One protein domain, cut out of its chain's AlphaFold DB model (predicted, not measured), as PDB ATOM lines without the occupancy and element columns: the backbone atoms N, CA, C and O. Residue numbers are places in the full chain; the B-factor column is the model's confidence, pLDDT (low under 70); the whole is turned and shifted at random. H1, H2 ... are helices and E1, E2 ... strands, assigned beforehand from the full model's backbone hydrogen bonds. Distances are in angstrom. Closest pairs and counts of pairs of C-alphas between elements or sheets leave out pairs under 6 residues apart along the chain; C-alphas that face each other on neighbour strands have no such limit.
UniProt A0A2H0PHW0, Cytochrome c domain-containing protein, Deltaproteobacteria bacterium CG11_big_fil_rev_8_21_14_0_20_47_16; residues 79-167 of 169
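What this domain is: This is residues 79 to 167 of the 169 residues of the protein "Cytochrome c domain-containing protein" of Deltaproteobacteria bacterium CG11_big_fil_rev_8_21_14_0_20_47_16 (UniProt A0A2H0PHW0). A small helical body stands at one end, and a two-stranded hairpin, E1 and E2, reaches away from it to the other end of the longest axis. In the body the long helix H4 runs between H1 and H3, crossing both at nearly a right angle, while the short H2 sits toward the hairpin and two long loops fill in much of the rest. The printed part has 89 residues, with four named helices and two named strands in the order H1, H2, E1, E2, H3, H4; the sheet is E1 - E2, antiparallel, and the class is mostly helix. The whole is compact, with a radius of gyration of the C-alphas of 13.1 A, yet elongated in outline, spanning 42 by 25 by 24 A.

Where its parts are: Find C-alpha 79 at (-56.344, 51.753, -15.107); from there H1 runs through residues 79 to 86, 10.4 A long. After one residue comes H2, residues 88 to 91, 4.9 A. Look next at C-alpha 100, at (-32.805, 48.255, -16.628), where E1 begins; it takes residues 100 to 104 and covers 11.2 A. E2 comes back through residues 110 to 113, 9.8 A. H3 is residues 128 to 137, 14.0 A. H4, the longest helix, takes residues 152 to 166 and covers 21.0 A, ending at C-alpha 166, (-50.210, 44.721, -25.368).

How they stand to each other: Start with H1, which touches H4 at 89 degrees, about perpendicular; their closest C-alphas are those of Gly 79 and Leu 158, 3.9 A apart. H1 and H2 meet only through their link. The closest C-alphas of H2 and E1 are those of Cys 90 and Val 101, 6.6 A apart. E1 and E2 form a hairpin, antiparallel, with 134 degrees between their directions; look for N 101 and O 112 at 2.9 A and N 112 and O 101 at 3.2 A, within hydrogen-bond range. H3 touches H4, about perpendicular at 76 degrees, and H4 does so with residues 155 to 159 alone; the closest C-alphas are those of Met 128 and Tyr 159, 6.9 A apart. H1 and H3 are apart. In H1, H3 and H4 every O i to N i+4 pair is within hydrogen-bond range; H2 is too short for such a pair.

The domain as a whole: The two C-alphas farthest apart are those of Pro 108 and Ala 153, at 42.8 A. The printed part has no cut. Two links are long, residues 114 to 127 and residues 138 to 151, with 14 residues each. The mean pLDDT of the printed part is 85.9; look for values under 70 at residues 101 to 109 and at residue 140.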
ATOM      1  N   GLY A  79     -57.349  52.751 -14.735       93.50
ATOM      2  CA  GLY A  79     -56.344  51.753 -15.107       93.50
ATOM      3  C   GLY A  79     -55.014  52.373 -15.543       93.50
ATOM      4  O   GLY A  79     -53.957  51.865 -15.172       93.50
ATOM      5  N   GLY A  80     -55.060  53.494 -16.269       94.19
ATOM      6  CA  GLY A  80     -53.874  54.252 -16.660       94.19
ATOM      7  C   GLY A  80     -53.138  54.849 -15.464       94.19
ATOM      8  O   GLY A  80     -51.928  54.677 -15.341       94.19
ATOM      9  N   GLN A  81     -53.856  55.457 -14.521       94.81
ATOM     10  CA  GLN A  81     -53.264  56.011 -13.298       94.81
ATOM     11  C   GLN A  81     -52.631  54.920 -12.421       94.81
ATOM     12  O   GLN A  81     -51.510  55.079 -11.925       94.81
ATOM     13  N   LEU A  82     -53.311  53.780 -12.267       95.31
ATOM     14  CA  LEU A  82     -52.764  52.614 -11.571       95.31
ATOM     15  C   LEU A  82     -51.501  52.091 -12.264       95.31
ATOM     16  O   LEU A  82     -50.507  51.800 -11.601       95.31
ATOM     17  N   TYR A  83     -51.503  52.025 -13.594       95.88
ATOM     18  CA  TYR A  83     -50.342  51.593 -14.363       95.88
ATOM     19  C   TYR A  83     -49.141  52.527 -14.177       95.88
ATOM     20  O   TYR A  83     -48.035  52.068 -13.881       95.88
ATOM     21  N   GLN A  84     -49.357  53.837 -14.299       94.19
ATOM     22  CA  GLN A  84     -48.296  54.834 -14.164       94.19
ATOM     23  C   GLN A  84     -47.658  54.809 -12.773       94.19
ATOM     24  O   GLN A  84     -46.442  54.905 -12.633       94.19
ATOM     25  N   THR A  85     -48.466  54.611 -11.732       92.69
ATOM     26  CA  THR A  85     -47.980  54.617 -10.346       92.69
ATOM     27  C   THR A  85     -47.331  53.303  -9.910       92.69
ATOM     28  O   THR A  85     -46.513  53.317  -8.989       92.69
ATOM     29  N   ARG A  86     -47.677  52.166 -10.530       92.88
ATOM     30  CA  ARG A  86     -47.266  50.831 -10.045       92.88
ATOM     31  C   ARG A  86     -46.429  50.010 -11.026       92.88
ATOM     32  O   ARG A  86     -45.766  49.070 -10.594       92.88
ATOM     33  N   CYS A  87     -46.469  50.310 -12.321       93.75
ATOM     34  CA  CYS A  87     -45.927  49.435 -13.366       93.75
ATOM     35  C   CYS A  87     -44.910  50.135 -14.275       93.75
ATOM     36  O   CYS A  87     -43.908  49.517 -14.642       93.75
ATOM     37  N   ALA A  88     -45.150  51.400 -14.632       93.31
ATOM     38  CA  ALA A  88     -44.384  52.117 -15.655       93.31
ATOM     39  C   ALA A  88     -42.887  52.258 -15.330       93.31
ATOM     40  O   ALA A  88     -42.057  52.195 -16.232       93.31
ATOM     41  N   SER A  89     -42.511  52.342 -14.050       90.25
ATOM     42  CA  SER A  89     -41.103  52.433 -13.635       90.25
ATOM     43  C   SER A  89     -40.253  51.215 -14.022       90.25
ATOM     44  O   SER A  89     -39.036  51.343 -14.119       90.25
ATOM     45  N   CYS A  90     -40.876  50.056 -14.259       90.69
ATOM     46  CA  CYS A  90     -40.200  48.836 -14.706       90.69
ATOM     47  C   CYS A  90     -40.612  48.425 -16.125       90.69
ATOM     48  O   CYS A  90     -39.779  47.951 -16.888       90.69
ATOM     49  N   HIS A  91     -41.888  48.598 -16.485       93.12
ATOM     50  CA  HIS A  91     -42.440  48.165 -17.773       93.12
ATOM     51  C   HIS A  91     -42.444  49.257 -18.858       93.12
ATOM     52  O   HIS A  91     -42.703  48.952 -20.022       93.12
ATOM     53  N   GLY A  92     -42.124  50.503 -18.498       92.25
ATOM     54  CA  GLY A  92     -42.177  51.679 -19.367       92.25
ATOM     55  C   GLY A  92     -43.583  52.236 -19.536       92.25
ATOM     56  O   GLY A  92     -44.561  51.519 -19.386       92.25
ATOM     57  N   ASP A  93     -43.695  53.520 -19.872       92.00
ATOM     58  CA  ASP A  93     -44.990  54.218 -19.946       92.00
ATOM     59  C   ASP A  93     -45.996  53.570 -20.910       92.00
ATOM     60  O   ASP A  93     -47.205  53.735 -20.744       92.00
ATOM     61  N   ASN A  94     -45.499  52.817 -21.898       90.50
ATOM     62  CA  ASN A  94     -46.289  52.146 -22.927       90.50
ATOM     63  C   ASN A  94     -46.163  50.612 -22.880       90.50
ATOM     64  O   ASN A  94     -46.542  49.943 -23.837       90.50
ATOM     65  N   GLY A  95     -45.604  50.031 -21.812       91.88
ATOM     66  CA  GLY A  95     -45.403  48.581 -21.729       91.88
ATOM     67  C   GLY A  95     -44.321  48.026 -22.657       91.88
ATOM     68  O   GLY A  95     -44.298  46.824 -22.913       91.88
ATOM     69  N   GLN A  96     -43.430  48.876 -23.171       92.12
ATOM     70  CA  GLN A  96     -42.364  48.484 -24.096       92.12
ATOM     71  C   GLN A  96     -41.247  47.656 -23.438       92.12
ATOM     72  O   GLN A  96     -40.476  46.996 -24.132       92.12
ATOM     73  N   GLY A  97     -41.157  47.675 -22.106       90.75
ATOM     74  CA  GLY A  97     -40.099  47.018 -21.351       90.75
ATOM     75  C   GLY A  97     -38.709  47.606 -21.604       90.75
ATOM     76  O   GLY A  97     -38.569  48.775 -21.957       90.75
ATOM     77  N   GLY A  98     -37.665  46.813 -21.358       85.56
ATOM     78  CA  GLY A  98     -36.273  47.233 -21.575       85.56
ATOM     79  C   GLY A  98     -35.719  48.218 -20.539       85.56
ATOM     80  O   GLY A  98     -34.570  48.644 -20.658       85.56
ATOM     81  N   ILE A  99     -36.491  48.577 -19.507       82.56
ATOM     82  CA  ILE A  99     -35.976  49.389 -18.404       82.56
ATOM     83  C   ILE A  99     -35.069  48.518 -17.542       82.56
ATOM     84  O   ILE A  99     -35.511  47.543 -16.935       82.56
ATOM     85  N   ASN A 100     -33.795  48.902 -17.476       77.19
ATOM     86  CA  ASN A 100     -32.805  48.255 -16.628       77.19
ATOM     87  C   ASN A 100     -33.086  48.567 -15.161       77.19
ATOM     88  O   ASN A 100     -32.675  49.603 -14.632       77.19
ATOM     89  N   VAL A 101     -33.748  47.638 -14.483       68.56
ATOM     90  CA  VAL A 101     -33.921  47.687 -13.038       68.56
ATOM     91  C   VAL A 101     -32.707  47.011 -12.394       68.56
ATOM     92  O   VAL A 101     -32.419  45.830 -12.611       68.56
ATOM     93  N   ARG A 102     -31.934  47.779 -11.617       64.88
ATOM     94  CA  ARG A 102     -30.802  47.267 -10.831       64.88
ATOM     95  C   ARG A 102     -31.364  46.476  -9.654       64.88
ATOM     96  O   ARG A 102     -31.820  47.077  -8.688       64.88
ATOM     97  N   VAL A 103     -31.327  45.148  -9.722       59.22
ATOM     98  CA  VAL A 103     -31.942  44.307  -8.673       59.22
ATOM     99  C   VAL A 103     -30.957  43.346  -8.017       59.22
ATOM    100  O   VAL A 103     -31.168  42.943  -6.877       59.22
ATOM    101  N   LEU A 104     -29.839  43.012  -8.655       59.62
ATOM    102  CA  LEU A 104     -28.944  41.992  -8.122       59.62
ATOM    103  C   LEU A 104     -27.626  42.637  -7.703       59.62
ATOM    104  O   LEU A 104     -26.844  43.109  -8.525       59.62
ATOM    105  N   GLY A 105     -27.376  42.660  -6.392       58.66
ATOM    106  CA  GLY A 105     -26.086  43.029  -5.795       58.66
ATOM    107  C   GLY A 105     -24.980  42.008  -6.092       58.66
ATOM    108  O   GLY A 105     -24.193  41.673  -5.207       58.66
ATOM    109  N   SER A 106     -24.956  41.458  -7.304       64.25
ATOM    110  CA  SER A 106     -23.914  40.587  -7.825       64.25
ATOM    111  C   SER A 106     -22.855  41.413  -8.552       64.25
ATOM    112  O   SER A 106     -23.140  42.475  -9.103       64.25
ATOM    113  N   HIS A 107     -21.621  40.915  -8.539       51.50
ATOM    114  CA  HIS A 107     -20.534  41.407  -9.378       51.50
ATOM    115  C   HIS A 107     -20.132  40.272 -10.343       51.50
ATOM    116  O   HIS A 107     -19.852  39.176  -9.852       51.50
ATOM    117  N   PRO A 108     -20.095  40.498 -11.673       65.38
ATOM    118  CA  PRO A 108     -20.490  41.737 -12.349       65.38
ATOM    119  C   PRO A 108     -21.981  42.054 -12.141       65.38
ATOM    120  O   PRO A 108     -22.778  41.169 -11.822       65.38
ATOM    121  N   PHE A 109     -22.333  43.337 -12.263       65.31
ATOM    122  CA  PHE A 109     -23.723  43.766 -12.131       65.31
ATOM    123  C   PHE A 109     -24.568  43.076 -13.194       65.31
ATOM    124  O   PHE A 109     -24.236  43.125 -14.378       65.31
ATOM    125  N   SER A 110     -25.662  42.466 -12.760       71.06
ATOM    126  CA  SER A 110     -26.707  41.980 -13.645       71.06
ATOM    127  C   SER A 110     -27.913  42.905 -13.549       71.06
ATOM    128  O   SER A 110     -28.260  43.426 -12.481       71.06
ATOM    129  N   TYR A 111     -28.526  43.138 -14.701       75.62
ATOM    130  CA  TYR A 111     -29.723  43.948 -14.834       75.62
ATOM    131  C   TYR A 111     -30.892  43.022 -15.124       75.62
ATOM    132  O   TYR A 111     -30.759  42.055 -15.871       75.62
ATOM    133  N   LEU A 112     -32.030  43.312 -14.503       80.38
ATOM    134  CA  LEU A 112     -33.295  42.742 -14.926       80.38
ATOM    135  C   LEU A 112     -33.962  43.774 -15.822       80.38
ATOM    136  O   LEU A 112     -34.006  44.953 -15.478       80.38
ATOM    137  N   ALA A 113     -34.475  43.325 -16.955       85.69
ATOM    138  CA  ALA A 113     -35.298  44.133 -17.832       85.69
ATOM    139  C   ALA A 113     -36.589  43.370 -18.103       85.69
ATOM    140  O   ALA A 113     -36.579  42.156 -18.326       85.69
ATOM    141  N   THR A 114     -37.718  44.069 -18.055       87.25
ATOM    142  CA  THR A 114     -38.992  43.448 -18.407       87.25
ATOM    143  C   THR A 114     -39.076  43.277 -19.917       87.25
ATOM    144  O   THR A 114     -38.593  44.117 -20.678       87.25
ATOM    145  N   GLN A 115     -39.756  42.224 -20.358       87.69
ATOM    146  CA  GLN A 115     -40.132  42.072 -21.761       87.69
ATOM    147  C   GLN A 115     -41.194  43.106 -22.157       87.69
ATOM    148  O   GLN A 115     -41.920  43.618 -21.299       87.69
ATOM    149  N   SER A 116     -41.295  43.369 -23.459       90.25
ATOM    150  CA  SER A 116     -42.409  44.126 -24.028       90.25
ATOM    151  C   SER A 116     -43.727  43.367 -23.846       90.25
ATOM    152  O   SER A 116     -43.772  42.133 -23.908       90.25
ATOM    153  N   PHE A 117     -44.809  44.105 -23.620       90.94
ATOM    154  CA  PHE A 117     -46.164  43.557 -23.635       90.94
ATOM    155  C   PHE A 117     -46.651  43.273 -25.054       90.94
ATOM    156  O   PHE A 117     -47.413  42.329 -25.256       90.94
ATOM    157  N   ALA A 118     -46.213  44.067 -26.031       86.38
ATOM    158  CA  ALA A 118     -46.609  43.896 -27.419       86.38
ATOM    159  C   ALA A 118     -46.069  42.568 -27.971       86.38
ATOM    160  O   ALA A 118     -44.873  42.286 -27.879       86.38
ATOM    161  N   GLY A 119     -46.959  41.750 -28.544       75.50
ATOM    162  CA  GLY A 119     -46.609  40.426 -29.072       75.50
ATOM    163  C   GLY A 119     -46.310  39.370 -27.999       75.50
ATOM    164  O   GLY A 119     -45.813  38.294 -28.324       75.50
ATOM    165  N   ASN A 120     -46.592  39.653 -26.723       75.12
ATOM    166  CA  ASN A 120     -46.501  38.658 -25.660       75.12
ATOM    167  C   ASN A 120     -47.709  37.703 -25.724       75.12
ATOM    168  O   ASN A 120     -48.836  38.144 -25.928       75.12
ATOM    169  N   HIS A 121     -47.481  36.403 -25.520       71.62
ATOM    170  CA  HIS A 121     -48.520  35.359 -25.550       71.62
ATOM    171  C   HIS A 121     -48.683  34.629 -24.206       71.62
ATOM    172  O   HIS A 121     -49.213  33.520 -24.149       71.62
ATOM    173  N   ALA A 122     -48.196  35.208 -23.109       82.12
ATOM    174  CA  ALA A 122     -48.337  34.613 -21.788       82.12
ATOM    175  C   ALA A 122     -49.811  34.521 -21.367       82.12
ATOM    176  O   ALA A 122     -50.640  35.336 -21.764       82.12
ATOM    177  N   ALA A 123     -50.130  33.558 -20.501       86.50
ATOM    178  CA  ALA A 123     -51.504  33.267 -20.092       86.50
ATOM    179  C   ALA A 123     -52.256  34.483 -19.515       86.50
ATOM    180  O   ALA A 123     -53.464  34.591 -19.701       86.50
ATOM    181  N   TRP A 124     -51.557  35.445 -18.897       89.31
ATOM    182  CA  TRP A 124     -52.177  36.676 -18.396       89.31
ATOM    183  C   TRP A 124     -52.841  37.515 -19.492       89.31
ATOM    184  O   TRP A 124     -53.725  38.292 -19.177       89.31
ATOM    185  N   THR A 125     -52.449  37.378 -20.759       87.06
ATOM    186  CA  THR A 125     -52.964  38.206 -21.866       87.06
ATOM    187  C   THR A 125     -54.439  37.977 -22.187       87.06
ATOM    188  O   THR A 125     -55.122  38.892 -22.655       87.06
ATOM    189  N   THR A 126     -54.936  36.772 -21.915       86.62
ATOM    190  CA  THR A 126     -56.318  36.350 -22.180       86.62
ATOM    191  C   THR A 126     -57.037  35.858 -20.926       86.62
ATOM    192  O   THR A 126     -58.227  35.550 -20.980       86.62
ATOM    193  N   ASN A 127     -56.346  35.800 -19.786       88.88
ATOM    194  CA  ASN A 127     -56.877  35.301 -18.528       88.88
ATOM    195  C   ASN A 127     -56.653  36.323 -17.405       88.88
ATOM    196  O   ASN A 127     -55.547  36.489 -16.883       88.88
ATOM    197  N   MET A 128     -57.741  36.973 -16.991       90.00
ATOM    198  CA  MET A 128     -57.713  37.964 -15.919       90.00
ATOM    199  C   MET A 128     -57.322  37.353 -14.571       90.00
ATOM    200  O   MET A 128     -56.609  37.995 -13.802       90.00
ATOM    201  N   GLN A 129     -57.752  36.126 -14.256       89.69
ATOM    202  CA  GLN A 129     -57.366  35.490 -12.994       89.69
ATOM    203  C   GLN A 129     -55.852  35.277 -12.936       89.69
ATOM    204  O   GLN A 129     -55.236  35.517 -11.899       89.69
ATOM    205  N   GLU A 130     -55.239  34.902 -14.058       92.38
ATOM    206  CA  GLU A 130     -53.791  34.760 -14.160       92.38
ATOM    207  C   GLU A 130     -53.074  36.110 -14.047       92.38
ATOM    208  O   GLU A 130     -52.073  36.226 -13.335       92.38
ATOM    209  N   PHE A 131     -53.619  37.159 -14.671       93.62
ATOM    210  CA  PHE A 131     -53.124  38.522 -14.493       93.62
ATOM    211  C   PHE A 131     -53.155  38.947 -13.018       93.62
ATOM    212  O   PHE A 131     -52.142  39.401 -12.480       93.62
ATOM    213  N   VAL A 132     -54.285  38.761 -12.333       93.75
ATOM    214  CA  VAL A 132     -54.426  39.092 -10.909       93.75
ATOM    215  C   VAL A 132     -53.484  38.241 -10.062       93.75
ATOM    216  O   VAL A 132     -52.858  38.766  -9.147       93.75
ATOM    217  N   ARG A 133     -53.298  36.956 -10.373       91.19
ATOM    218  CA  ARG A 133     -52.384  36.068  -9.641       91.19
ATOM    219  C   ARG A 133     -50.930  36.543  -9.733       91.19
ATOM    220  O   ARG A 133     -50.272  36.688  -8.707       91.19
ATOM    221  N   ILE A 134     -50.431  36.834 -10.937       91.69
ATOM    222  CA  ILE A 134     -49.048  37.302 -11.156       91.69
ATOM    223  C   ILE A 134     -48.809  38.676 -10.515       91.69
ATOM    224  O   ILE A 134     -47.695  39.002 -10.092       91.69
ATOM    225  N   ASN A 135     -49.834  39.525 -10.460       93.75
ATOM    226  CA  ASN A 135     -49.709  40.852  -9.867       93.75
ATOM    227  C   ASN A 135     -49.894  40.858  -8.349       93.75
ATOM    228  O   ASN A 135     -49.140  41.551  -7.674       93.75
ATOM    229  N   SER A 136     -50.779  40.026  -7.808       91.88
ATOM    230  CA  SER A 136     -51.012  39.929  -6.363       91.88
ATOM    231  C   SER A 136     -49.949  39.136  -5.614       91.88
ATOM    232  O   SER A 136     -49.678  39.441  -4.456       91.88
ATOM    233  N   LEU A 137     -49.307  38.164  -6.265       89.75
ATOM    234  CA  LEU A 137     -48.222  37.376  -5.669       89.75
ATOM    235  C   LEU A 137     -46.827  37.885  -6.053       89.75
ATOM    236  O   LEU A 137     -45.840  37.540  -5.404       89.75
ATOM    237  N   GLY A 138     -46.734  38.698  -7.109       89.44
ATOM    238  CA  GLY A 138     -45.460  39.000  -7.751       89.44
ATOM    239  C   GLY A 138     -44.851  37.767  -8.429       89.44
ATOM    240  O   GLY A 138     -45.481  36.717  -8.560       89.44
ATOM    241  N   LEU A 139     -43.598  37.894  -8.867       84.50
ATOM    242  CA  LEU A 139     -42.788  36.774  -9.356       84.50
ATOM    243  C   LEU A 139     -41.491  36.718  -8.538       84.50
ATOM    244  O   LEU A 139     -40.484  37.321  -8.936       84.50
ATOM    245  N   PRO A 140     -41.507  36.035  -7.377       69.56
ATOM    246  CA  PRO A 140     -40.310  35.815  -6.574       69.56
ATOM    247  C   PRO A 140     -39.189  35.209  -7.431       69.56
ATOM    248  O   PRO A 140     -39.423  34.281  -8.200       69.56
ATOM    249  N   GLY A 141     -37.980  35.768  -7.341       71.06
ATOM    250  CA  GLY A 141     -36.830  35.366  -8.166       71.06
ATOM    251  C   GLY A 141     -36.708  36.078  -9.522       71.06
ATOM    252  O   GLY A 141     -35.605  36.142 -10.055       71.06
ATOM    253  N   PHE A 142     -37.778  36.698 -10.034       73.25
ATOM    254  CA  PHE A 142     -37.770  37.476 -11.287       73.25
ATOM    255  C   PHE A 142     -37.867  38.993 -11.061       73.25
ATOM    256  O   PHE A 142     -38.050  39.758 -12.002       73.25
ATOM    257  N   GLY A 143     -37.763  39.445  -9.806       80.19
ATOM    258  CA  GLY A 143     -37.700  40.869  -9.462       80.19
ATOM    259  C   GLY A 143     -39.017  41.636  -9.612       80.19
ATOM    260  O   GLY A 143     -39.006  42.861  -9.520       80.19
ATOM    261  N   LYS A 144     -40.151  40.947  -9.813       88.56
ATOM    262  CA  LYS A 144     -41.475  41.577  -9.888       88.56
ATOM    263  C   LYS A 144     -42.154  41.572  -8.509       88.56
ATOM    264  O   LYS A 144     -42.536  40.490  -8.052       88.56
ATOM    265  N   PRO A 145     -42.341  42.733  -7.855       88.25
ATOM    266  CA  PRO A 145     -43.021  42.805  -6.566       88.25
ATOM    267  C   PRO A 145     -44.522  42.502  -6.685       88.25
ATOM    268  O   PRO A 145     -45.124  42.603  -7.760       88.25
ATOM    269  N   ALA A 146     -45.106  42.119  -5.553       90.75
ATOM    270  CA  ALA A 146     -46.540  41.941  -5.378       90.75
ATOM    271  C   ALA A 146     -47.242  43.287  -5.133       90.75
ATOM    272  O   ALA A 146     -46.685  44.159  -4.465       90.75
ATOM    273  N   ILE A 147     -48.480  43.422  -5.615       92.50
ATOM    274  CA  ILE A 147     -49.419  44.486  -5.236       92.50
ATOM    275  C   ILE A 147     -50.726  43.834  -4.767       92.50
ATOM    276  O   ILE A 147     -51.361  43.094  -5.510       92.50
ATOM    277  N   ASN A 148     -51.112  44.048  -3.514       88.19
ATOM    278  CA  ASN A 148     -52.212  43.326  -2.860       88.19
ATOM    279  C   ASN A 148     -53.270  44.255  -2.242       88.19
ATOM    280  O   ASN A 148     -54.123  43.801  -1.484       88.19
ATOM    281  N   ASP A 149     -53.228  45.539  -2.590       91.25
ATOM    282  CA  ASP A 149     -54.075  46.611  -2.068       91.25
ATOM    283  C   ASP A 149     -55.155  47.084  -3.062       91.25
ATOM    284  O   ASP A 149     -55.847  48.065  -2.794       91.25
ATOM    285  N   LEU A 150     -55.329  46.397  -4.200       91.31
ATOM    286  CA  LEU A 150     -56.321  46.761  -5.219       91.31
ATOM    287  C   LEU A 150     -57.660  46.036  -5.032       91.31
ATOM    288  O   LEU A 150     -57.721  44.827  -4.796       91.31
ATOM    289  N   THR A 151     -58.744  46.782  -5.224       93.81
ATOM    290  CA  THR A 151     -60.117  46.260  -5.277       93.81
ATOM    291  C   THR A 151     -60.388  45.490  -6.580       93.81
ATOM    292  O   THR A 151     -59.682  45.684  -7.573       93.81
ATOM    293  N   PRO A 152     -61.443  44.651  -6.647       91.38
ATOM    294  CA  PRO A 152     -61.808  43.949  -7.882       91.38
ATOM    295  C   PRO A 152     -62.042  44.874  -9.089       91.38
ATOM    296  O   PRO A 152     -61.640  44.541 -10.202       91.38
ATOM    297  N   ALA A 153     -62.641  46.051  -8.872       90.50
ATOM    298  CA  ALA A 153     -62.867  47.037  -9.932       90.50
ATOM    299  C   ALA A 153     -61.544  47.620 -10.455       90.50
ATOM    300  O   ALA A 153     -61.320  47.656 -11.662       90.50
ATOM    301  N   GLN A 154     -60.625  47.970  -9.552       93.56
ATOM    302  CA  GLN A 154     -59.295  48.467  -9.914       93.56
ATOM    303  C   GLN A 154     -58.475  47.422 -10.675       93.56
ATOM    304  O   GLN A 154     -57.792  47.762 -11.641       93.56
ATOM    305  N   TRP A 155     -58.577  46.144 -10.293       94.56
ATOM    306  CA  TRP A 155     -57.962  45.049 -11.043       94.56
ATOM    307  C   TRP A 155     -58.488  44.953 -12.470       94.56
ATOM    308  O   TRP A 155     -57.694  44.798 -13.397       94.56
ATOM    309  N   GLN A 156     -59.803  45.075 -12.656       92.75
ATOM    310  CA  GLN A 156     -60.416  45.072 -13.981       92.75
ATOM    311  C   GLN A 156     -59.959  46.275 -14.817       92.75
ATOM    312  O   GLN A 156     -59.554  46.098 -15.966       92.75
ATOM    313  N   SER A 157     -59.984  47.483 -14.247       92.69
ATOM    314  CA  SER A 157     -59.530  48.711 -14.911       92.69
ATOM    315  C   SER A 157     -58.066  48.604 -15.347       92.69
ATOM    316  O   SER A 157     -57.735  48.901 -16.497       92.69
ATOM    317  N   LEU A 158     -57.190  48.123 -14.458       95.56
ATOM    318  CA  LEU A 158     -55.773  47.913 -14.747       95.56
ATOM    319  C   LEU A 158     -55.563  46.841 -15.826       95.56
ATOM    320  O   LEU A 158     -54.800  47.064 -16.763       95.56
ATOM    321  N   TYR A 159     -56.262  45.707 -15.736       94.38
ATOM    322  CA  TYR A 159     -56.190  44.635 -16.731       94.38
ATOM    323  C   TYR A 159     -56.556  45.136 -18.133       94.38
ATOM    324  O   TYR A 159     -55.786  44.969 -19.080       94.38
ATOM    325  N   ASN A 160     -57.679  45.848 -18.246       92.31
ATOM    326  CA  ASN A 160     -58.152  46.417 -19.506       92.31
ATOM    327  C   ASN A 160     -57.153  47.419 -20.107       92.31
ATOM    328  O   ASN A 160     -57.054  47.537 -21.331       92.31
ATOM    329  N   TYR A 161     -56.446  48.180 -19.268       93.94
ATOM    330  CA  TYR A 161     -55.409  49.111 -19.713       93.94
ATOM    331  C   TYR A 161     -54.170  48.364 -20.224       93.94
ATOM    332  O   TYR A 161     -53.692  48.638 -21.321       93.94
ATOM    333  N   VAL A 162     -53.691  47.355 -19.489       93.44
ATOM    334  CA  VAL A 162     -52.518  46.565 -19.897       93.44
ATOM    335  C   VAL A 162     -52.780  45.778 -21.188       93.44
ATOM    336  O   VAL A 162     -51.900  45.717 -22.044       93.44
ATOM    337  N   GLN A 163     -53.989  45.246 -21.397       90.19
ATOM    338  CA  GLN A 163     -54.356  44.603 -22.669       90.19
ATOM    339  C   GLN A 163     -54.298  45.566 -23.867       90.19
ATOM    340  O   GLN A 163     -53.921  45.157 -24.965       90.19
ATOM    341  N   GLN A 164     -54.626  46.851 -23.666       89.44
ATOM    342  CA  GLN A 164     -54.476  47.871 -24.711       89.44
ATOM    343  C   GLN A 164     -53.009  48.109 -25.052       89.44
ATOM    344  O   GLN A 164     -52.673  48.152 -26.233       89.44
ATOM    345  N   LEU A 165     -52.138  48.217 -24.039       89.62
ATOM    346  CA  LEU A 165     -50.692  48.363 -24.249       89.62
ATOM    347  C   LEU A 165     -50.107  47.155 -24.996       89.62
ATOM    348  O   LEU A 165     -49.214  47.305 -25.822       89.62
ATOM    349  N   ALA A 166     -50.628  45.958 -24.717       88.69
ATOM    350  CA  ALA A 166     -50.210  44.721 -25.368       88.69
ATOM    351  C   ALA A 166     -50.722  44.576 -26.817       88.69
ATOM    352  O   ALA A 166     -50.243  43.705 -27.543       88.69
ATOM    353  N   GLY A 167     -51.688  45.401 -27.244       85.38
ATOM    354  CA  GLY A 167     -52.314  45.306 -28.566       85.38
ATOM    355  C   GLY A 167     -53.266  44.113 -28.727       85.38
ATOM    356  O   GLY A 167     -53.434  43.625 -29.839       85.38
TER     357      GLY A 167